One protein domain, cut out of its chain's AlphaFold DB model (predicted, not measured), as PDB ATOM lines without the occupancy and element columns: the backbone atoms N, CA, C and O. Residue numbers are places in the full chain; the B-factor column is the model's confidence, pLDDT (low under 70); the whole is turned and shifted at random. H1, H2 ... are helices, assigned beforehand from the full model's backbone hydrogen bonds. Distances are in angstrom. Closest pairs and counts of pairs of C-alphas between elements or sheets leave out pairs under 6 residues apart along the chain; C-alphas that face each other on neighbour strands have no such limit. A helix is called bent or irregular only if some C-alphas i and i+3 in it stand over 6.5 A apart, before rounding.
ATOM      1  N   ASN A 505     -35.741 -13.562 -31.706       78.00
ATOM      2  CA  ASN A 505     -35.716 -12.452 -30.757       78.00
ATOM      3  C   ASN A 505     -34.820 -12.781 -29.539       78.00
ATOM      4  O   ASN A 505     -34.333 -13.901 -29.380       78.00
ATOM      5  N   ARG A 506     -34.639 -11.818 -28.620       72.25
ATOM      6  CA  ARG A 506     -33.854 -12.022 -27.381       72.25
ATOM      7  C   ARG A 506     -34.383 -13.162 -26.493       72.25
ATOM      8  O   ARG A 506     -33.617 -13.733 -25.726       72.25
ATOM      9  N   LYS A 507     -35.668 -13.515 -26.616       73.19
ATOM     10  CA  LYS A 507     -36.322 -14.639 -25.923       73.19
ATOM     11  C   LYS A 507     -36.212 -15.971 -26.686       73.19
ATOM     12  O   LYS A 507     -36.777 -16.963 -26.243       73.19
ATOM     13  N   LYS A 508     -35.464 -16.015 -27.798       75.81
ATOM     14  CA  LYS A 508     -35.321 -17.166 -28.712       75.81
ATOM     15  C   LYS A 508     -36.617 -17.584 -29.418       75.81
ATOM     16  O   LYS A 508     -36.752 -18.731 -29.836       75.81
ATOM     17  N   GLU A 509     -37.557 -16.662 -29.586       76.00
ATOM     18  CA  GLU A 509     -38.781 -16.864 -30.365       76.00
ATOM     19  C   GLU A 509     -38.553 -16.476 -31.831       76.00
ATOM     20  O   GLU A 509     -37.812 -15.531 -32.119       76.00
ATOM     21  N   PHE A 510     -39.206 -17.180 -32.759       73.44
ATOM     22  CA  PHE A 510     -39.080 -16.915 -34.191       73.44
ATOM     23  C   PHE A 510     -39.767 -15.613 -34.608       73.44
ATOM     24  O   PHE A 510     -40.946 -15.389 -34.338       73.44
ATOM     25  N   ARG A 511     -39.042 -14.791 -35.368       72.62
ATOM     26  CA  ARG A 511     -39.588 -13.669 -36.136       72.62
ATOM     27  C   ARG A 511     -40.052 -14.199 -37.494       72.62
ATOM     28  O   ARG A 511     -39.281 -14.215 -38.451       72.62
ATOM     29  N   TRP A 512     -41.294 -14.681 -37.561       69.25
ATOM     30  CA  TRP A 512     -41.825 -15.408 -38.725       69.25
ATOM     31  C   TRP A 512     -41.769 -14.625 -40.037       69.25
ATOM     32  O   TRP A 512     -41.412 -15.205 -41.057       69.25
ATOM     33  N   GLU A 513     -42.033 -13.318 -40.010       67.25
ATOM     34  CA  GLU A 513     -41.910 -12.444 -41.188       67.25
ATOM     35  C   GLU A 513     -40.480 -12.444 -41.747       67.25
ATOM     36  O   GLU A 513     -40.266 -12.615 -42.947       67.25
ATOM     37  N   ARG A 514     -39.481 -12.358 -40.860       71.06
ATOM     38  CA  ARG A 514     -38.061 -12.375 -41.234       71.06
ATOM     39  C   ARG A 514     -37.623 -13.745 -41.727       71.06
ATOM     40  O   ARG A 514     -36.914 -13.836 -42.721       71.06
ATOM     41  N   LEU A 515     -38.068 -14.817 -41.070       70.94
ATOM     42  CA  LEU A 515     -37.801 -16.178 -41.533       70.94
ATOM     43  C   LEU A 515     -38.398 -16.412 -42.928       70.94
ATOM     44  O   LEU A 515     -37.728 -16.977 -43.786       70.94
ATOM     45  N   ALA A 516     -39.630 -15.961 -43.172       66.75
ATOM     46  CA  ALA A 516     -40.284 -16.090 -44.471       66.75
ATOM     47  C   ALA A 516     -39.519 -15.340 -45.570       66.75
ATOM     48  O   ALA A 516     -39.310 -15.891 -46.650       66.75
ATOM     49  N   LEU A 517     -39.037 -14.133 -45.274       67.62
ATOM     50  CA  LEU A 517     -38.188 -13.349 -46.168       67.62
ATOM     51  C   LEU A 517     -36.860 -14.066 -46.458       67.62
ATOM     52  O   LEU A 517     -36.506 -14.238 -47.623       67.62
ATOM     53  N   PHE A 518     -36.167 -14.570 -45.432       71.81
ATOM     54  CA  PHE A 518     -34.944 -15.371 -45.595       71.81
ATOM     55  C   PHE A 518     -35.177 -16.611 -46.459       71.81
ATOM     56  O   PHE A 518     -34.368 -16.927 -47.323       71.81
ATOM     57  N   MET A 519     -36.292 -17.311 -46.264       69.50
ATOM     58  CA  MET A 519     -36.602 -18.509 -47.042       69.50
ATOM     59  C   MET A 519     -36.974 -18.175 -48.488       69.50
ATOM     60  O   MET A 519     -36.521 -18.863 -49.399       69.50
ATOM     61  N   ARG A 520     -37.745 -17.104 -48.718       68.81
ATOM     62  CA  ARG A 520     -38.096 -16.633 -50.067       68.81
ATOM     63  C   ARG A 520     -36.848 -16.221 -50.845       68.81
ATOM     64  O   ARG A 520     -36.672 -16.643 -51.981       68.81
ATOM     65  N   VAL A 521     -35.965 -15.450 -50.212       68.69
ATOM     66  CA  VAL A 521     -34.703 -14.988 -50.803       68.69
ATOM     67  C   VAL A 521     -33.694 -16.135 -50.963       68.69
ATOM     68  O   VAL A 521     -32.976 -16.195 -51.952       68.69
ATOM     69  N   GLY A 522     -33.647 -17.093 -50.035       62.22
ATOM     70  CA  GLY A 522     -32.803 -18.286 -50.164       62.22
ATOM     71  C   GLY A 522     -33.258 -19.235 -51.283       62.22
ATOM     72  O   GLY A 522     -32.450 -19.992 -51.829       62.22
ATOM     73  N   ALA A 523     -34.541 -19.188 -51.654       59.44
ATOM     74  CA  ALA A 523     -35.124 -20.010 -52.710       59.44
ATOM     75  C   ALA A 523     -34.957 -19.425 -54.125       59.44
ATOM     76  O   ALA A 523     -35.171 -20.140 -55.103       59.44
ATOM     77  N   THR A 524     -34.562 -18.156 -54.280       51.62
ATOM     78  CA  THR A 524     -34.447 -17.537 -55.606       51.62
ATOM     79  C   THR A 524     -33.190 -17.993 -56.385       51.62
ATOM     80  O   THR A 524     -32.035 -17.894 -55.957       51.62
ATOM     81  N   ARG A 525     -33.478 -18.535 -57.579       42.75
ATOM     82  CA  ARG A 525     -32.692 -18.781 -58.814       42.75
ATOM     83  C   ARG A 525     -31.342 -19.516 -58.820       42.75
ATOM     84  O   ARG A 525     -31.068 -20.141 -59.834       42.75
ATOM     85  N   LYS A 526     -30.519 -19.531 -57.768       42.78
ATOM     86  CA  LYS A 526     -29.219 -20.263 -57.801       42.78
ATOM     87  C   LYS A 526     -29.109 -21.443 -56.835       42.78
ATOM     88  O   LYS A 526     -28.204 -22.255 -56.971       42.78
ATOM     89  N   SER A 527     -29.998 -21.554 -55.839       35.84
ATOM     90  CA  SER A 527     -30.026 -22.727 -54.936       35.84
ATOM     91  C   SER A 527     -30.610 -23.964 -55.622       35.84
ATOM     92  O   SER A 527     -30.330 -25.080 -55.202       35.84
ATOM     93  N   LEU A 528     -31.342 -23.767 -56.720       36.16
ATOM     94  CA  LEU A 528     -31.829 -24.839 -57.586       36.16
ATOM     95  C   LEU A 528     -30.732 -25.414 -58.501       36.16
ATOM     96  O   LEU A 528     -30.648 -26.629 -58.618       36.16
ATOM     97  N   GLN A 529     -29.814 -24.593 -59.027       35.25
ATOM     98  CA  GLN A 529     -28.759 -25.078 -59.938       35.25
ATOM     99  C   GLN A 529     -27.685 -25.941 -59.251       35.25
ATOM    100  O   GLN A 529     -27.170 -26.883 -59.846       35.25
ATOM    101  N   LEU A 530     -27.366 -25.667 -57.981       34.59
ATOM    102  CA  LEU A 530     -26.385 -26.461 -57.221       34.59
ATOM    103  C   LEU A 530     -26.931 -27.827 -56.772       34.59
ATOM    104  O   LEU A 530     -26.152 -28.719 -56.449       34.59
ATOM    105  N   VAL A 531     -28.256 -28.008 -56.794       32.94
ATOM    106  CA  VAL A 531     -28.911 -29.302 -56.556       32.94
ATOM    107  C   VAL A 531     -29.149 -30.042 -57.884       32.94
ATOM    108  O   VAL A 531     -28.989 -31.261 -57.933       32.94
ATOM    109  N   GLU A 532     -29.419 -29.321 -58.979       28.78
ATOM    110  CA  GLU A 532     -29.574 -29.876 -60.337       28.78
ATOM    111  C   GLU A 532     -28.295 -30.510 -60.901       28.78
ATOM    112  O   GLU A 532     -28.381 -31.484 -61.643       28.78
ATOM    113  N   ASP A 552     -45.403 -21.157 -50.119       53.84
ATOM    114  CA  ASP A 552     -44.091 -21.518 -50.675       53.84
ATOM    115  C   ASP A 552     -43.052 -21.789 -49.581       53.84
ATOM    116  O   ASP A 552     -42.280 -22.746 -49.657       53.84
ATOM    117  N   VAL A 553     -43.061 -20.984 -48.513       54.81
ATOM    118  CA  VAL A 553     -42.117 -21.107 -47.392       54.81
ATOM    119  C   VAL A 553     -42.346 -22.403 -46.615       54.81
ATOM    120  O   VAL A 553     -41.388 -23.107 -46.301       54.81
ATOM    121  N   ALA A 554     -43.603 -22.756 -46.336       55.59
ATOM    122  CA  ALA A 554     -43.946 -24.011 -45.668       55.59
ATOM    123  C   ALA A 554     -43.480 -25.237 -46.470       55.59
ATOM    124  O   ALA A 554     -42.916 -26.176 -45.904       55.59
ATOM    125  N   TYR A 555     -43.674 -25.205 -47.789       59.94
ATOM    126  CA  TYR A 555     -43.237 -26.261 -48.695       59.94
ATOM    127  C   TYR A 555     -41.704 -26.374 -48.757       59.94
ATOM    128  O   TYR A 555     -41.152 -27.467 -48.612       59.94
ATOM    129  N   LEU A 556     -41.001 -25.244 -48.878       59.88
ATOM    130  CA  LEU A 556     -39.536 -25.182 -48.854       59.88
ATOM    131  C   LEU A 556     -38.954 -25.718 -47.541       59.88
ATOM    132  O   LEU A 556     -38.009 -26.503 -47.573       59.88
ATOM    133  N   LEU A 557     -39.527 -25.350 -46.390       64.19
ATOM    134  CA  LEU A 557     -39.097 -25.849 -45.080       64.19
ATOM    135  C   LEU A 557     -39.264 -27.371 -44.977       64.19
ATOM    136  O   LEU A 557     -38.337 -28.053 -44.542       64.19
ATOM    137  N   LEU A 558     -40.402 -27.914 -45.417       61.75
ATOM    138  CA  LEU A 558     -40.665 -29.359 -45.414       61.75
ATOM    139  C   LEU A 558     -39.725 -30.136 -46.349       61.75
ATOM    140  O   LEU A 558     -39.389 -31.281 -46.049       61.75
ATOM    141  N   ARG A 559     -39.253 -29.511 -47.436       64.38
ATOM    142  CA  ARG A 559     -38.279 -30.093 -48.376       64.38
ATOM    143  C   ARG A 559     -36.828 -29.982 -47.891       64.38
ATOM    144  O   ARG A 559     -36.042 -30.898 -48.112       64.38
ATOM    145  N   LEU A 560     -36.463 -28.879 -47.237       66.06
ATOM    146  CA  LEU A 560     -35.094 -28.613 -46.777       66.06
ATOM    147  C   LEU A 560     -34.775 -29.303 -45.449       66.06
ATOM    148  O   LEU A 560     -33.665 -29.798 -45.271       66.06
ATOM    149  N   LEU A 561     -35.737 -29.389 -44.526       68.31
ATOM    150  CA  LEU A 561     -35.554 -30.002 -43.205       68.31
ATOM    151  C   LEU A 561     -35.029 -31.447 -43.205       68.31
ATOM    152  O   LEU A 561     -34.286 -31.766 -42.275       68.31
ATOM    153  N   PRO A 562     -35.355 -32.318 -44.175       64.31
ATOM    154  CA  PRO A 562     -34.813 -33.679 -44.265       64.31
ATOM    155  C   PRO A 562     -33.510 -33.750 -45.074       64.31
ATOM    156  O   PRO A 562     -32.729 -34.683 -44.904       64.31
ATOM    157  N   SER A 563     -33.242 -32.759 -45.934       66.88
ATOM    158  CA  SER A 563     -32.062 -32.731 -46.805       66.88
ATOM    159  C   SER A 563     -30.751 -32.664 -46.008       66.88
ATOM    160  O   SER A 563     -30.704 -32.160 -44.876       66.88
ATOM    161  N   LYS A 564     -29.645 -33.131 -46.601       64.38
ATOM    162  CA  LYS A 564     -28.294 -32.906 -46.060       64.38
ATOM    163  C   LYS A 564     -28.024 -31.411 -45.853       64.38
ATOM    164  O   LYS A 564     -27.483 -31.061 -44.810       64.38
ATOM    165  N   ASP A 565     -28.551 -30.549 -46.717       59.72
ATOM    166  CA  ASP A 565     -28.360 -29.092 -46.652       59.72
ATOM    167  C   ASP A 565     -29.198 -28.415 -45.552       59.72
ATOM    168  O   ASP A 565     -28.920 -27.298 -45.129       59.72
ATOM    169  N   GLY A 566     -30.184 -29.117 -44.982       67.69
ATOM    170  CA  GLY A 566     -31.034 -28.612 -43.899       67.69
ATOM    171  C   GLY A 566     -30.388 -28.564 -42.512       67.69
ATOM    172  O   GLY A 566     -31.105 -28.372 -41.530       67.69
ATOM    173  N   VAL A 567     -29.074 -28.798 -42.362       74.06
ATOM    174  CA  VAL A 567     -28.412 -28.853 -41.036       74.06
ATOM    175  C   VAL A 567     -28.570 -27.540 -40.276       74.06
ATOM    176  O   VAL A 567     -28.895 -27.574 -39.086       74.06
ATOM    177  N   VAL A 568     -28.357 -26.409 -40.948       73.62
ATOM    178  CA  VAL A 568     -28.448 -25.080 -40.331       73.62
ATOM    179  C   VAL A 568     -29.875 -24.822 -39.855       73.62
ATOM    180  O   VAL A 568     -30.081 -24.487 -38.691       73.62
ATOM    181  N   LEU A 569     -30.865 -25.104 -40.703       73.44
ATOM    182  CA  LEU A 569     -32.279 -24.949 -40.374       73.44
ATOM    183  C   LEU A 569     -32.716 -25.867 -39.217       73.44
ATOM    184  O   LEU A 569     -33.384 -25.423 -38.286       73.44
ATOM    185  N   ARG A 570     -32.283 -27.135 -39.210       79.50
ATOM    186  CA  ARG A 570     -32.536 -28.065 -38.095       79.50
ATOM    187  C   ARG A 570     -31.948 -27.551 -36.782       79.50
ATOM    188  O   ARG A 570     -32.608 -27.629 -35.748       79.50
ATOM    189  N   ARG A 571     -30.718 -27.026 -36.801       75.12
ATOM    190  CA  ARG A 571     -30.085 -26.446 -35.604       75.12
ATOM    191  C   ARG A 571     -30.788 -25.175 -35.145       75.12
ATOM    192  O   ARG A 571     -30.991 -25.036 -33.944       75.12
ATOM    193  N   LEU A 572     -31.207 -24.318 -36.073       77.62
ATOM    194  CA  LEU A 572     -31.971 -23.105 -35.784       77.62
ATOM    195  C   LEU A 572     -33.264 -23.438 -35.025       77.62
ATOM    196  O   LEU A 572     -33.534 -22.863 -33.970       77.62
ATOM    197  N   ILE A 573     -34.017 -24.436 -35.504       77.25
ATOM    198  CA  ILE A 573     -35.220 -24.937 -34.824       77.25
ATOM    199  C   ILE A 573     -34.868 -25.538 -33.459       77.25
ATOM    200  O   ILE A 573     -35.570 -25.296 -32.485       77.25
ATOM    201  N   MET A 574     -33.759 -26.276 -33.354       77.94
ATOM    202  CA  MET A 574     -33.302 -26.811 -32.068       77.94
ATOM    203  C   MET A 574     -32.927 -25.718 -31.067       77.94
ATOM    204  O   MET A 574     -33.002 -25.970 -29.869       77.94
ATOM    205  N   THR A 575     -32.479 -24.543 -31.497       78.88
ATOM    206  CA  THR A 575     -32.116 -23.445 -30.587       78.88
ATOM    207  C   THR A 575     -33.283 -22.556 -30.188       78.88
ATOM    208  O   THR A 575     -33.184 -21.882 -29.162       78.88
ATOM    209  N   ALA A 576     -34.357 -22.557 -30.972       78.25
ATOM    210  CA  ALA A 576     -35.548 -21.775 -30.697       78.25
ATOM    211  C   ALA A 576     -36.327 -22.305 -29.487       78.25
ATOM    212  O   ALA A 576     -36.221 -23.479 -29.113       78.25
ATOM    213  N   ASP A 577     -37.133 -21.433 -28.886       79.62
ATOM    214  CA  ASP A 577     -38.067 -21.837 -27.847       79.62
ATOM    215  C   ASP A 577     -39.183 -22.721 -28.426       79.62
ATOM    216  O   ASP A 577     -39.943 -22.328 -29.317       79.62
ATOM    217  N   GLY A 578     -39.287 -23.940 -27.892       75.94
ATOM    218  CA  GLY A 578     -40.288 -24.906 -28.325       75.94
ATOM    219  C   GLY A 578     -41.719 -24.486 -27.985       75.94
ATOM    220  O   GLY A 578     -42.625 -24.810 -28.750       75.94
ATOM    221  N   ALA A 579     -41.942 -23.729 -26.902       78.88
ATOM    222  CA  ALA A 579     -43.283 -23.250 -26.559       78.88
ATOM    223  C   ALA A 579     -43.779 -22.224 -27.591       78.88
ATOM    224  O   ALA A 579     -44.880 -22.359 -28.125       78.88
ATOM    225  N   SER A 580     -42.935 -21.263 -27.970       78.06
ATOM    226  CA  SER A 580     -43.229 -20.307 -29.041       78.06
ATOM    227  C   SER A 580     -43.514 -20.976 -30.395       78.06
ATOM    228  O   SER A 580     -44.482 -20.624 -31.071       78.06
ATOM    229  N   LEU A 581     -42.743 -22.006 -30.767       76.19
ATOM    230  CA  LEU A 581     -42.979 -22.800 -31.981       76.19
ATOM    231  C   LEU A 581     -44.347 -23.494 -31.982       76.19
ATOM    232  O   LEU A 581     -45.067 -23.451 -32.982       76.19
ATOM    233  N   VAL A 582     -44.727 -24.116 -30.864       78.38
ATOM    234  CA  VAL A 582     -46.043 -24.755 -30.712       78.38
ATOM    235  C   VAL A 582     -47.158 -23.712 -30.775       78.38
ATOM    236  O   VAL A 582     -48.169 -23.925 -31.441       78.38
ATOM    237  N   ARG A 583     -46.961 -22.548 -30.150       78.88
ATOM    238  CA  ARG A 583     -47.909 -21.428 -30.191       78.88
ATOM    239  C   ARG A 583     -48.119 -20.905 -31.607       78.88
ATOM    240  O   ARG A 583     -49.265 -20.690 -31.996       78.88
ATOM    241  N   ALA A 584     -47.050 -20.789 -32.390       74.12
ATOM    242  CA  ALA A 584     -47.126 -20.437 -33.801       74.12
ATOM    243  C   ALA A 584     -47.870 -21.503 -34.621       74.12
ATOM    244  O   ALA A 584     -48.763 -21.164 -35.386       74.12
ATOM    245  N   ALA A 585     -47.595 -22.795 -34.412       71.88
ATOM    246  CA  ALA A 585     -48.278 -23.880 -35.126       71.88
ATOM    247  C   ALA A 585     -49.796 -23.950 -34.843       71.88
ATOM    248  O   ALA A 585     -50.575 -24.410 -35.681       71.88
ATOM    249  N   VAL A 586     -50.221 -23.496 -33.661       78.75
ATOM    250  CA  VAL A 586     -51.626 -23.466 -33.219       78.75
ATOM    251  C   VAL A 586     -52.324 -22.148 -33.588       78.75
ATOM    252  O   VAL A 586     -53.557 -22.082 -33.543       78.75
ATOM    253  N   SER A 587     -51.574 -21.114 -33.986       78.06
ATOM    254  CA  SER A 587     -52.108 -19.777 -34.265       78.06
ATOM    255  C   SER A 587     -53.104 -19.766 -35.432       78.06
ATOM    256  O   SER A 587     -53.195 -20.701 -36.240       78.06
ATOM    257  N   LYS A 588     -53.891 -18.688 -35.530       69.19
ATOM    258  CA  LYS A 588     -54.822 -18.498 -36.651       69.19
ATOM    259  C   LYS A 588     -54.070 -18.334 -37.979       69.19
ATOM    260  O   LYS A 588     -54.539 -18.881 -38.977       69.19
ATOM    261  N   GLU A 589     -52.893 -17.699 -37.982       57.88
ATOM    262  CA  GLU A 589     -52.075 -17.531 -39.194       57.88
ATOM    263  C   GLU A 589     -51.558 -18.875 -39.745       57.88
ATOM    264  O   GLU A 589     -51.440 -19.050 -40.955       57.88
ATOM    265  N   ALA A 590     -51.351 -19.888 -38.894       65.38
ATOM    266  CA  ALA A 590     -50.883 -21.214 -39.311       65.38
ATOM    267  C   ALA A 590     -51.962 -22.110 -39.962       65.38
ATOM    268  O   ALA A 590     -51.766 -23.318 -40.125       65.38
ATOM    269  N   LYS A 591     -53.132 -21.573 -40.340       67.75
ATOM    270  CA  LYS A 591     -54.200 -22.349 -41.006       67.75
ATOM    271  C   LYS A 591     -53.721 -22.985 -42.322       67.75
ATOM    272  O   LYS A 591     -53.963 -24.171 -42.534       67.75
ATOM    273  N   ALA A 592     -52.996 -22.231 -43.152       61.66
ATOM    274  CA  ALA A 592     -52.433 -22.709 -44.420       61.66
ATOM    275  C   ALA A 592     -51.434 -23.864 -44.220       61.66
ATOM    276  O   ALA A 592     -51.516 -24.895 -44.889       61.66
ATOM    277  N   PHE A 593     -50.541 -23.726 -43.234       64.69
ATOM    278  CA  PHE A 593     -49.575 -24.763 -42.868       64.69
ATOM    279  C   PHE A 593     -50.264 -26.055 -42.405       64.69
ATOM    280  O   PHE A 593     -49.942 -27.143 -42.881       64.69
ATOM    281  N   ARG A 594     -51.270 -25.944 -41.526       73.69
ATOM    282  CA  ARG A 594     -52.048 -27.098 -41.038       73.69
ATOM    283  C   ARG A 594     -52.814 -27.807 -42.150       73.69
ATOM    284  O   ARG A 594     -52.918 -29.029 -42.121       73.69
ATOM    285  N   PHE A 595     -53.319 -27.068 -43.138       73.44
ATOM    286  CA  PHE A 595     -53.980 -27.650 -44.304       73.44
ATOM    287  C   PHE A 595     -53.017 -28.497 -45.153       73.44
ATOM    288  O   PHE A 595     -53.364 -29.611 -45.543       73.44
ATOM    289  N   GLN A 596     -51.786 -28.030 -45.375       65.06
ATOM    290  CA  GLN A 596     -50.764 -28.818 -46.077       65.06
ATOM    291  C   GLN A 596     -50.326 -30.044 -45.278       65.06
ATOM    292  O   GLN A 596     -50.256 -31.142 -45.826       65.06
ATOM    293  N   LEU A 597     -50.104 -29.885 -43.969       70.94
ATOM    294  CA  LEU A 597     -49.803 -31.009 -43.084       70.94
ATOM    295  C   LEU A 597     -50.917 -32.070 -43.152       70.94
ATOM    296  O   LEU A 597     -50.630 -33.255 -43.281       70.94
ATOM    297  N   CYS A 598     -52.181 -31.638 -43.141       78.38
ATOM    298  CA  CYS A 598     -53.352 -32.498 -43.305       78.38
ATOM    299  C   CYS A 598     -53.333 -33.244 -44.649       78.38
ATOM    300  O   CYS A 598     -53.524 -34.457 -44.671       78.38
ATOM    301  N   LYS A 599     -53.028 -32.560 -45.760       73.56
ATOM    302  CA  LYS A 599     -52.917 -33.182 -47.090       73.56
ATOM    303  C   LYS A 599     -51.802 -34.232 -47.147       73.56
ATOM    304  O   LYS A 599     -52.038 -35.325 -47.645       73.56
ATOM    305  N   ILE A 600     -50.629 -33.931 -46.588       70.62
ATOM    306  CA  ILE A 600     -49.495 -34.865 -46.523       70.62
ATOM    307  C   ILE A 600     -49.857 -36.090 -45.674       70.62
ATOM    308  O   ILE A 600     -49.625 -37.223 -46.089       70.62
ATOM    309  N   ILE A 601     -50.460 -35.884 -44.498       75.19
ATOM    310  CA  ILE A 601     -50.912 -36.985 -43.634       75.19
ATOM    311  C   ILE A 601     -51.967 -37.829 -44.361       75.19
ATOM    312  O   ILE A 601     -51.896 -39.055 -44.307       75.19
ATOM    313  N   ALA A 602     -52.900 -37.202 -45.081       78.25
ATOM    314  CA  ALA A 602     -53.913 -37.899 -45.864       78.25
ATOM    315  C   ALA A 602     -53.298 -38.742 -46.992       78.25
ATOM    316  O   ALA A 602     -53.714 -39.881 -47.185       78.25
ATOM    317  N   ASP A 603     -52.285 -38.230 -47.696       75.38
ATOM    318  CA  ASP A 603     -51.571 -38.969 -48.748       75.38
ATOM    319  C   ASP A 603     -50.860 -40.207 -48.176       75.38
ATOM    320  O   ASP A 603     -50.956 -41.299 -48.736       75.38
ATOM    321  N   ILE A 604     -50.212 -40.069 -47.013       74.12
ATOM    322  CA  ILE A 604     -49.543 -41.179 -46.314       74.12
ATOM    323  C   ILE A 604     -50.559 -42.223 -45.834       74.12
ATOM    324  O   ILE A 604     -50.320 -43.428 -45.962       74.12
ATOM    325  N   LEU A 605     -51.684 -41.781 -45.262       79.25
ATOM    326  CA  LEU A 605     -52.759 -42.666 -44.812       79.25
ATOM    327  C   LEU A 605     -53.389 -43.404 -45.993       79.25
ATOM    328  O   LEU A 605     -53.537 -44.619 -45.922       79.25
ATOM    329  N   TYR A 606     -53.665 -42.705 -47.094       77.56
ATOM    330  CA  TYR A 606     -54.178 -43.294 -48.327       77.56
ATOM    331  C   TYR A 606     -53.221 -44.359 -48.878       77.56
ATOM    332  O   TYR A 606     -53.643 -45.482 -49.125       77.56
ATOM    333  N   GLN A 607     -51.919 -44.071 -48.980       74.38
ATOM    334  CA  GLN A 607     -50.930 -45.063 -49.425       74.38
ATOM    335  C   GLN A 607     -50.867 -46.288 -48.505       74.38
ATOM    336  O   GLN A 607     -50.758 -47.416 -48.985       74.38
ATOM    337  N   ARG A 608     -50.952 -46.094 -47.182       75.56
ATOM    338  CA  ARG A 608     -51.021 -47.213 -46.229       75.56
ATOM    339  C   ARG A 608     -52.300 -48.024 -46.388       75.56
ATOM    340  O   ARG A 608     -52.220 -49.243 -46.326       75.56
ATOM    341  N   MET A 609     -53.440 -47.368 -46.592       77.25
ATOM    342  CA  MET A 609     -54.726 -48.024 -46.823       77.25
ATOM    343  C   MET A 609     -54.699 -48.836 -48.117       77.25
ATOM    344  O   MET A 609     -55.026 -50.010 -48.082       77.25
ATOM    345  N   VAL A 610     -54.213 -48.266 -49.221       72.19
ATOM    346  CA  VAL A 610     -54.052 -48.976 -50.501       72.19
ATOM    347  C   VAL A 610     -53.093 -50.161 -50.363       72.19
ATOM    348  O   VAL A 610     -53.384 -51.243 -50.859       72.19
ATOM    349  N   LYS A 611     -51.978 -50.003 -49.637       74.50
ATOM    350  CA  LYS A 611     -51.036 -51.103 -49.372       74.50
ATOM    351  C   LYS A 611     -51.640 -52.195 -48.480       74.50
ATOM    352  O   LYS A 611     -51.348 -53.364 -48.692       74.50
ATOM    353  N   ALA A 612     -52.464 -51.828 -47.498       71.06
ATOM    354  CA  ALA A 612     -53.163 -52.770 -46.622       71.06
ATOM    355  C   ALA A 612     -54.319 -53.491 -47.337       71.06
ATOM    356  O   ALA A 612     -54.543 -54.668 -47.084       71.06
ATOM    357  N   LEU A 655     -39.553 -39.433 -44.481       59.31
ATOM    358  CA  LEU A 655     -39.620 -38.188 -43.706       59.31
ATOM    359  C   LEU A 655     -40.035 -38.418 -42.238       59.31
ATOM    360  O   LEU A 655     -39.398 -37.916 -41.313       59.31
ATOM    361  N   LEU A 656     -41.064 -39.239 -41.999       58.94
ATOM    362  CA  LEU A 656     -41.536 -39.593 -40.648       58.94
ATOM    363  C   LEU A 656     -40.606 -40.571 -39.906       58.94
ATOM    364  O   LEU A 656     -40.700 -40.723 -38.682       58.94
ATOM    365  N   ARG A 657     -39.720 -41.270 -40.626       61.88
ATOM    366  CA  ARG A 657     -38.753 -42.214 -40.047       61.88
ATOM    367  C   ARG A 657     -37.419 -41.567 -39.677       61.88
ATOM    368  O   ARG A 657     -36.662 -42.198 -38.940       61.88
ATOM    369  N   ASP A 658     -37.157 -40.329 -40.095       73.75
ATOM    370  CA  ASP A 658     -35.903 -39.643 -39.782       73.75
ATOM    371  C   ASP A 658     -35.745 -39.424 -38.263       73.75
ATOM    372  O   ASP A 658     -36.518 -38.715 -37.609       73.75
ATOM    373  N   ARG A 659     -34.698 -40.035 -37.690       74.62
ATOM    374  CA  ARG A 659     -34.339 -39.898 -36.268       74.62
ATOM    375  C   ARG A 659     -34.090 -38.435 -35.885       74.62
ATOM    376  O   ARG A 659     -34.392 -38.049 -34.758       74.62
ATOM    377  N   ARG A 660     -33.581 -37.610 -36.805       78.62
ATOM    378  CA  ARG A 660     -33.261 -36.192 -36.566       78.62
ATOM    379  C   ARG A 660     -34.523 -35.368 -36.344       78.62
ATOM    380  O   ARG A 660     -34.583 -34.591 -35.395       78.62
ATOM    381  N   LEU A 661     -35.546 -35.569 -37.175       75.31
ATOM    382  CA  LEU A 661     -36.825 -34.865 -37.053       75.31
ATOM    383  C   LEU A 661     -37.585 -35.286 -35.792       75.31
ATOM    384  O   LEU A 661     -38.158 -34.435 -35.115       75.31
ATOM    385  N   LYS A 662     -37.513 -36.568 -35.407       76.81
ATOM    386  CA  LYS A 662     -38.080 -37.051 -34.135       76.81
ATOM    387  C   LYS A 662     -37.444 -36.383 -32.916       76.81
ATOM    388  O   LYS A 662     -38.163 -35.996 -31.999       76.81
ATOM    389  N   LEU A 663     -36.120 -36.218 -32.913       81.00
ATOM    390  CA  LEU A 663     -35.407 -35.522 -31.835       81.00
ATOM    391  C   LEU A 663     -35.817 -34.047 -31.738       81.00
ATOM    392  O   LEU A 663     -36.058 -33.553 -30.637       81.00
ATOM    393  N   ILE A 664     -35.952 -33.369 -32.880       79.81
ATOM    394  CA  ILE A 664     -36.427 -31.981 -32.941       79.81
ATOM    395  C   ILE A 664     -37.840 -31.874 -32.363       79.81
ATOM    396  O   ILE A 664     -38.075 -31.079 -31.455       79.81
ATOM    397  N   LEU A 665     -38.764 -32.719 -32.831       77.88
ATOM    398  CA  LEU A 665     -40.151 -32.730 -32.368       77.88
ATOM    399  C   LEU A 665     -40.243 -33.018 -30.860       77.88
ATOM    400  O   LEU A 665     -40.967 -32.329 -30.146       77.88
ATOM    401  N   SER A 666     -39.474 -33.994 -30.366       80.88
ATOM    402  CA  SER A 666     -39.423 -34.350 -28.944       80.88
ATOM    403  C   SER A 666     -38.926 -33.190 -28.081       80.88
ATOM    404  O   SER A 666     -39.537 -32.885 -27.058       80.88
ATOM    405  N   LYS A 667     -37.867 -32.490 -28.509       84.56
ATOM    406  CA  LYS A 667     -37.365 -31.311 -27.797       84.56
ATOM    407  C   LYS A 667     -38.407 -30.195 -27.744       84.56
ATOM    408  O   LYS A 667     -38.620 -29.621 -26.677       84.56
ATOM    409  N   ILE A 668     -39.042 -29.893 -28.879       81.81
ATOM    410  CA  ILE A 668     -40.068 -28.848 -28.979       81.81
ATOM    411  C   ILE A 668     -41.220 -29.152 -28.017       81.81
ATOM    412  O   ILE A 668     -41.566 -28.300 -27.199       81.81
ATOM    413  N   LEU A 669     -41.753 -30.380 -28.055       81.06
ATOM    414  CA  LEU A 669     -42.833 -30.810 -27.163       81.06
ATOM    415  C   LEU A 669     -42.421 -30.756 -25.689       81.06
ATOM    416  O   LEU A 669     -43.196 -30.282 -24.864       81.06
ATOM    417  N   ASN A 670     -41.207 -31.197 -25.350       82.94
ATOM    418  CA  ASN A 670     -40.711 -31.154 -23.973       82.94
ATOM    419  C   ASN A 670     -40.574 -29.717 -23.448       82.94
ATOM    420  O   ASN A 670     -40.865 -29.472 -22.279       82.94
ATOM    421  N   SER A 671     -40.177 -28.761 -24.296       81.00
ATOM    422  CA  SER A 671     -40.138 -27.338 -23.929       81.00
ATOM    423  C   SER A 671     -41.545 -26.774 -23.721       81.00
ATOM    424  O   SER A 671     -41.800 -26.115 -22.715       81.00
ATOM    425  N   ALA A 672     -42.476 -27.088 -24.628       80.50
ATOM    426  CA  ALA A 672     -43.868 -26.642 -24.561       80.50
ATOM    427  C   ALA A 672     -44.656 -27.276 -23.402       80.50
ATOM    428  O   ALA A 672     -45.619 -26.685 -22.919       80.50
ATOM    429  N   ARG A 673     -44.223 -28.438 -22.893       83.50
ATOM    430  CA  ARG A 673     -44.841 -29.132 -21.749       83.50
ATOM    431  C   ARG A 673     -44.865 -28.306 -20.463       83.50
ATOM    432  O   ARG A 673     -45.664 -28.595 -19.581       83.50
ATOM    433  N   LYS A 674     -44.025 -27.273 -20.371       82.69
ATOM    434  CA  LYS A 674     -44.029 -26.302 -19.269       82.69
ATOM    435  C   LYS A 674     -45.282 -25.407 -19.261       82.69
ATOM    436  O   LYS A 674     -45.585 -24.825 -18.228       82.69
ATOM    437  N   GLU A 675     -46.022 -25.327 -20.373       86.62
ATOM    438  CA  GLU A 675     -47.272 -24.571 -20.516       86.62
ATOM    439  C   GLU A 675     -48.466 -25.523 -20.786       86.62
ATOM    440  O   GLU A 675     -48.773 -25.835 -21.943       86.62
ATOM    441  N   PRO A 676     -49.191 -25.993 -19.751       84.81
ATOM    442  CA  PRO A 676     -50.213 -27.037 -19.907       84.81
ATOM    443  C   PRO A 676     -51.395 -26.612 -20.794       84.81
ATOM    444  O   PRO A 676     -51.886 -27.406 -21.600       84.81
ATOM    445  N   ALA A 677     -51.817 -25.345 -20.724       86.00
ATOM    446  CA  ALA A 677     -52.902 -24.815 -21.553       86.00
ATOM    447  C   ALA A 677     -52.553 -24.791 -23.054       86.00
ATOM    448  O   ALA A 677     -53.411 -25.036 -23.905       86.00
ATOM    449  N   LEU A 678     -51.286 -24.522 -23.391       85.94
ATOM    450  CA  LEU A 678     -50.811 -24.514 -24.773       85.94
ATOM    451  C   LEU A 678     -50.776 -25.933 -25.350       85.94
ATOM    452  O   LEU A 678     -51.224 -26.154 -26.476       85.94
ATOM    453  N   MET A 679     -50.304 -26.898 -24.559       87.25
ATOM    454  CA  MET A 679     -50.281 -28.309 -24.940       87.25
ATOM    455  C   MET A 679     -51.683 -28.863 -25.189       87.25
ATOM    456  O   MET A 679     -51.884 -29.556 -26.183       87.25
ATOM    457  N   LEU A 680     -52.669 -28.509 -24.357       86.69
ATOM    458  CA  LEU A 680     -54.060 -28.920 -24.569       86.69
ATOM    459  C   LEU A 680     -54.598 -28.417 -25.919       86.69
ATOM    460  O   LEU A 680     -55.173 -29.188 -26.688       86.69
ATOM    461  N   ARG A 681     -54.344 -27.144 -26.255       85.81
ATOM    462  CA  ARG A 681     -54.720 -26.576 -27.561       85.81
ATOM    463  C   ARG A 681     -53.990 -27.255 -28.719       85.81
ATOM    464  O   ARG A 681     -54.604 -27.518 -29.751       85.81
ATOM    465  N   PHE A 682     -52.701 -27.551 -28.561       84.88
ATOM    466  CA  PHE A 682     -51.920 -28.257 -29.575       84.88
ATOM    467  C   PHE A 682     -52.437 -29.677 -29.823       84.88
ATOM    468  O   PHE A 682     -52.592 -30.070 -30.981       84.88
ATOM    469  N   TYR A 683     -52.765 -30.427 -28.766       87.25
ATOM    470  CA  TYR A 683     -53.364 -31.757 -28.887       87.25
ATOM    471  C   TYR A 683     -54.723 -31.701 -29.579       87.25
ATOM    472  O   TYR A 683     -54.956 -32.482 -30.498       87.25
ATOM    473  N   TRP A 684     -55.579 -30.740 -29.221       86.81
ATOM    474  CA  TRP A 684     -56.874 -30.555 -29.877       86.81
ATOM    475  C   TRP A 684     -56.728 -30.263 -31.376       86.81
ATOM    476  O   TRP A 684     -57.351 -30.915 -32.210       86.81
ATOM    477  N   VAL A 685     -55.847 -29.331 -31.748       85.12
ATOM    478  CA  VAL A 685     -55.585 -29.007 -33.158       85.12
ATOM    479  C   VAL A 685     -54.983 -30.198 -33.913       85.12
ATOM    480  O   VAL A 685     -55.362 -30.450 -35.058       85.12
ATOM    481  N   SER A 686     -54.081 -30.951 -33.284       83.38
ATOM    482  CA  SER A 686     -53.491 -32.164 -33.868       83.38
ATOM    483  C   SER A 686     -54.540 -33.263 -34.077       83.38
ATOM    484  O   SER A 686     -54.549 -33.924 -35.111       83.38
ATOM    485  N   PHE A 687     -55.472 -33.418 -33.137       85.69
ATOM    486  CA  PHE A 687     -56.582 -34.362 -33.236       85.69
ATOM    487  C   PHE A 687     -57.539 -33.995 -34.377       85.69
ATOM    488  O   PHE A 687     -57.829 -34.826 -35.235       85.69
ATOM    489  N   VAL A 688     -57.954 -32.727 -34.457       86.19
ATOM    490  CA  VAL A 688     -58.836 -32.236 -35.531       86.19
ATOM    491  C   VAL A 688     -58.177 -32.376 -36.906       86.19
ATOM    492  O   VAL A 688     -58.815 -32.822 -37.858       86.19
ATOM    493  N   THR A 689     -56.888 -32.036 -37.025       83.75
ATOM    494  CA  THR A 689     -56.147 -32.200 -38.290       83.75
ATOM    495  C   THR A 689     -55.995 -33.666 -38.688       83.75
ATOM    496  O   THR A 689     -56.139 -33.979 -39.868       83.75
ATOM    497  N   PHE A 690     -55.779 -34.576 -37.734       85.19
ATOM    498  CA  PHE A 690     -55.719 -36.014 -38.000       85.19
ATOM    499  C   PHE A 690     -57.067 -36.591 -38.458       85.19
ATOM    500  O   PHE A 690     -57.097 -37.373 -39.410       85.19
ATOM    501  N   ILE A 691     -58.183 -36.183 -37.841       86.69
ATOM    502  CA  ILE A 691     -59.532 -36.593 -38.271       86.69
ATOM    503  C   ILE A 691     -59.810 -36.108 -39.693       86.69
ATOM    504  O   ILE A 691     -60.219 -36.899 -40.539       86.69
ATOM    505  N   ALA A 692     -59.539 -34.832 -39.980       85.38
ATOM    506  CA  ALA A 692     -59.727 -34.271 -41.314       85.38
ATOM    507  C   ALA A 692     -58.867 -34.996 -42.366       85.38
ATOM    508  O   ALA A 692     -59.356 -35.313 -43.450       85.38
ATOM    509  N   ALA A 693     -57.612 -35.314 -42.034       84.62
ATOM    510  CA  ALA A 693     -56.716 -36.057 -42.915       84.62
ATOM    511  C   ALA A 693     -57.208 -37.490 -43.162       84.62
ATOM    512  O   ALA A 693     -57.172 -37.969 -44.292       84.62
ATOM    513  N   SER A 694     -57.712 -38.156 -42.121       84.69
ATOM    514  CA  SER A 694     -58.274 -39.508 -42.209       84.69
ATOM    515  C   SER A 694     -59.541 -39.537 -43.063       84.69
ATOM    516  O   SER A 694     -59.672 -40.397 -43.929       84.69
ATOM    517  N   ALA A 695     -60.434 -38.557 -42.891       86.25
ATOM    518  CA  ALA A 695     -61.624 -38.403 -43.723       86.25
ATOM    519  C   ALA A 695     -61.257 -38.153 -45.196       86.25
ATOM    520  O   ALA A 695     -61.836 -38.770 -46.087       86.25
ATOM    521  N   LEU A 696     -60.250 -37.310 -45.461       84.69
ATOM    522  CA  LEU A 696     -59.764 -37.043 -46.816       84.69
ATOM    523  C   LEU A 696     -59.123 -38.289 -47.453       84.69
ATOM    524  O   LEU A 696     -59.357 -38.563 -48.629       84.69
ATOM    525  N   ALA A 697     -58.338 -39.051 -46.690       82.44
ATOM    526  CA  ALA A 697     -57.737 -40.303 -47.145       82.44
ATOM    527  C   ALA A 697     -58.804 -41.360 -47.464       82.44
ATOM    528  O   ALA A 697     -58.746 -41.989 -48.520       82.44
ATOM    529  N   PHE A 698     -59.807 -41.507 -46.595       83.31
ATOM    530  CA  PHE A 698     -60.911 -42.444 -46.783       83.31
ATOM    531  C   PHE A 698     -61.796 -42.051 -47.966       83.31
ATOM    532  O   PHE A 698     -62.160 -42.903 -48.767       83.31
ATOM    533  N   HIS A 699     -62.071 -40.756 -48.141       82.94
ATOM    534  CA  HIS A 699     -62.781 -40.242 -49.308       82.94
ATOM    535  C   HIS A 699     -62.035 -40.555 -50.612       82.94
ATOM    536  O   HIS A 699     -62.640 -41.026 -51.571       82.94
ATOM    537  N   ARG A 700     -60.708 -40.369 -50.643       82.56
ATOM    538  CA  ARG A 700     -59.884 -40.743 -51.804       82.56
ATOM    539  C   ARG A 700     -59.868 -42.248 -52.050       82.56
ATOM    540  O   ARG A 700     -59.933 -42.660 -53.203       82.56
ATOM    541  N   LEU A 701     -59.820 -43.056 -50.991       78.75
ATOM    542  CA  LEU A 701     -59.918 -44.512 -51.083       78.75
ATOM    543  C   LEU A 701     -61.273 -44.941 -51.658       78.75
ATOM    544  O   LEU A 701     -61.304 -45.712 -52.609       78.75
ATOM    545  N   LEU A 702     -62.374 -44.384 -51.154       78.94
ATOM    546  CA  LEU A 702     -63.729 -44.608 -51.661       78.94
ATOM    547  C   LEU A 702     -63.866 -44.231 -53.134       78.94
ATOM    548  O   LEU A 702     -64.430 -45.012 -53.887       78.94
ATOM    549  N   ILE A 703     -63.321 -43.084 -53.556       78.50
ATOM    550  CA  ILE A 703     -63.305 -42.684 -54.972       78.50
ATOM    551  C   ILE A 703     -62.475 -43.663 -55.806       78.50
ATOM    552  O   ILE A 703     -62.888 -44.043 -56.895       78.50
ATOM    553  N   SER A 704     -61.308 -44.085 -55.313       73.12
ATOM    554  CA  SER A 704     -60.465 -45.043 -56.039       73.12
ATOM    555  C   SER A 704     -61.128 -46.419 -56.167       73.12
ATOM    556  O   SER A 704     -61.047 -47.040 -57.222       73.12
ATOM    557  N   LEU A 705     -61.842 -46.864 -55.129       71.44
ATOM    558  CA  LEU A 705     -62.593 -48.116 -55.120       71.44
ATOM    559  C   LEU A 705     -63.846 -48.020 -55.992       71.44
ATOM    560  O   LEU A 705     -64.103 -48.930 -56.768       71.44
ATOM    561  N   SER A 706     -64.604 -46.922 -55.926       66.19
ATOM    562  CA  SER A 706     -65.786 -46.737 -56.772       66.19
ATOM    563  C   SER A 706     -65.408 -46.625 -58.246       66.19
ATOM    564  O   SER A 706     -66.055 -47.247 -59.080       66.19
ATOM    565  N   ALA A 707     -64.314 -45.936 -58.579       62.03
ATOM    566  CA  ALA A 707     -63.777 -45.909 -59.936       62.03
ATOM    567  C   ALA A 707     -63.331 -47.305 -60.412       62.03
ATOM    568  O   ALA A 707     -63.613 -47.676 -61.550       62.03
ATOM    569  N   ALA A 708     -62.699 -48.103 -59.542       61.88
ATOM    570  CA  ALA A 708     -62.305 -49.478 -59.856       61.88
ATOM    571  C   ALA A 708     -63.507 -50.426 -60.038       61.88
ATOM    572  O   ALA A 708     -63.468 -51.301 -60.900       61.88
ATOM    573  N   TYR A 709     -64.587 -50.239 -59.270       59.03
ATOM    574  CA  TYR A 709     -65.804 -51.060 -59.345       59.03
ATOM    575  C   TYR A 709     -66.783 -50.635 -60.452       59.03
ATOM    576  O   TYR A 709     -67.546 -51.471 -60.924       59.03
TER     577      TYR A 709
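Overview. This is residues 505 to 532, 552 to 612 and 655 to 709 of the 724 residues of the protein "Protein kinase domain-containing protein" of Gossypium tomentosum (UniProt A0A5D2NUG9). Two long helices, H8 and H6, cross as an X, and smaller helices gather toward one end of the pair: H5 packs on residues 678 to 685 of H8, H7 packs crosswise on H5, and H4 runs side by side with part of H7. A second, loosely joined group is the crossed pair H1 and H3; after H1, residues 524 to 530, of which 529 and 530 belong to the short H2, stick out from the rest. The printed part has 144 residues with eight named helices, H1 to H8 in order, and no named strand; the class is all helix. The whole is only just compact, close to loose, with a radius of gyration of the C-alphas of 17.3 A and spans of 59 by 45 by 28 A.

Along the chain. The longest helix, H8, covers residues 676 to 709 and measures 48.7 A, from C-alpha 676 at (-50.213, -27.037, -19.907) to C-alpha 709 at (-65.804, -51.060, -59.345). H6 is residues 591 to 612, 31.0 A, and H7 is residues 659 to 672, 20.1 A. H5 is residues 578 to 586. H4, residues 564 to 575, is 18.5 A long and irregular, with C-alphas 565 and 568 7.5 A apart. H3 is residues 552 to 560, and H2 is residues 529 to 532. H1, residues 512 to 522, begins with C-alpha 512 at (-41.825, -15.408, -38.725).

Arrangement. H8 touches H6 with residues 689 to 701 alone, at a steep tilt of 48 degrees, the same way; their closest C-alphas are those of Ala 602 and Ala 693, 4.5 A apart. H8 also touches H5, closest at the C-alphas of Val 586 and Phe 682, 6.0 A. H5 and H7 touch about perpendicular at 88 degrees, closest at the C-alphas of Ala 579 and Ala 672, 4.0 A. H7 touches H4 with residues 664 to 668 alone, at a shallow tilt of 16 degrees, the same way; the C-alphas of Met 574 and Ile 664 are closest, 6.1 A. H3 is close to but not clearly touching H4 and H6. H1 and H3 touch, closest at the C-alphas of Ala 516 and Val 553, 6.1 A, at a steep tilt of 69 degrees, only just short of about perpendicular. H2 touches no helix. Every O i to N i+4 pair is within hydrogen-bond range in H1, H3, H5, H6, H7 and H8; in H4 6 of 8 are, and H2 is too short for such a pair.

Size, cuts and confidence. The C-alphas of Arg 506 and Tyr 709 are the two farthest apart, 59.7 A. Residues 533 to 551 are not printed, with 19.3 A between C-alphas 532 and 552; residues 613 to 654 are not printed, with 20.1 A between C-alphas 612 and 655. Of the links that are printed whole, none is long. The mean pLDDT of the printed part is 72.2, with 47 residues under 70, among them 519 to 532 and 552 to 566.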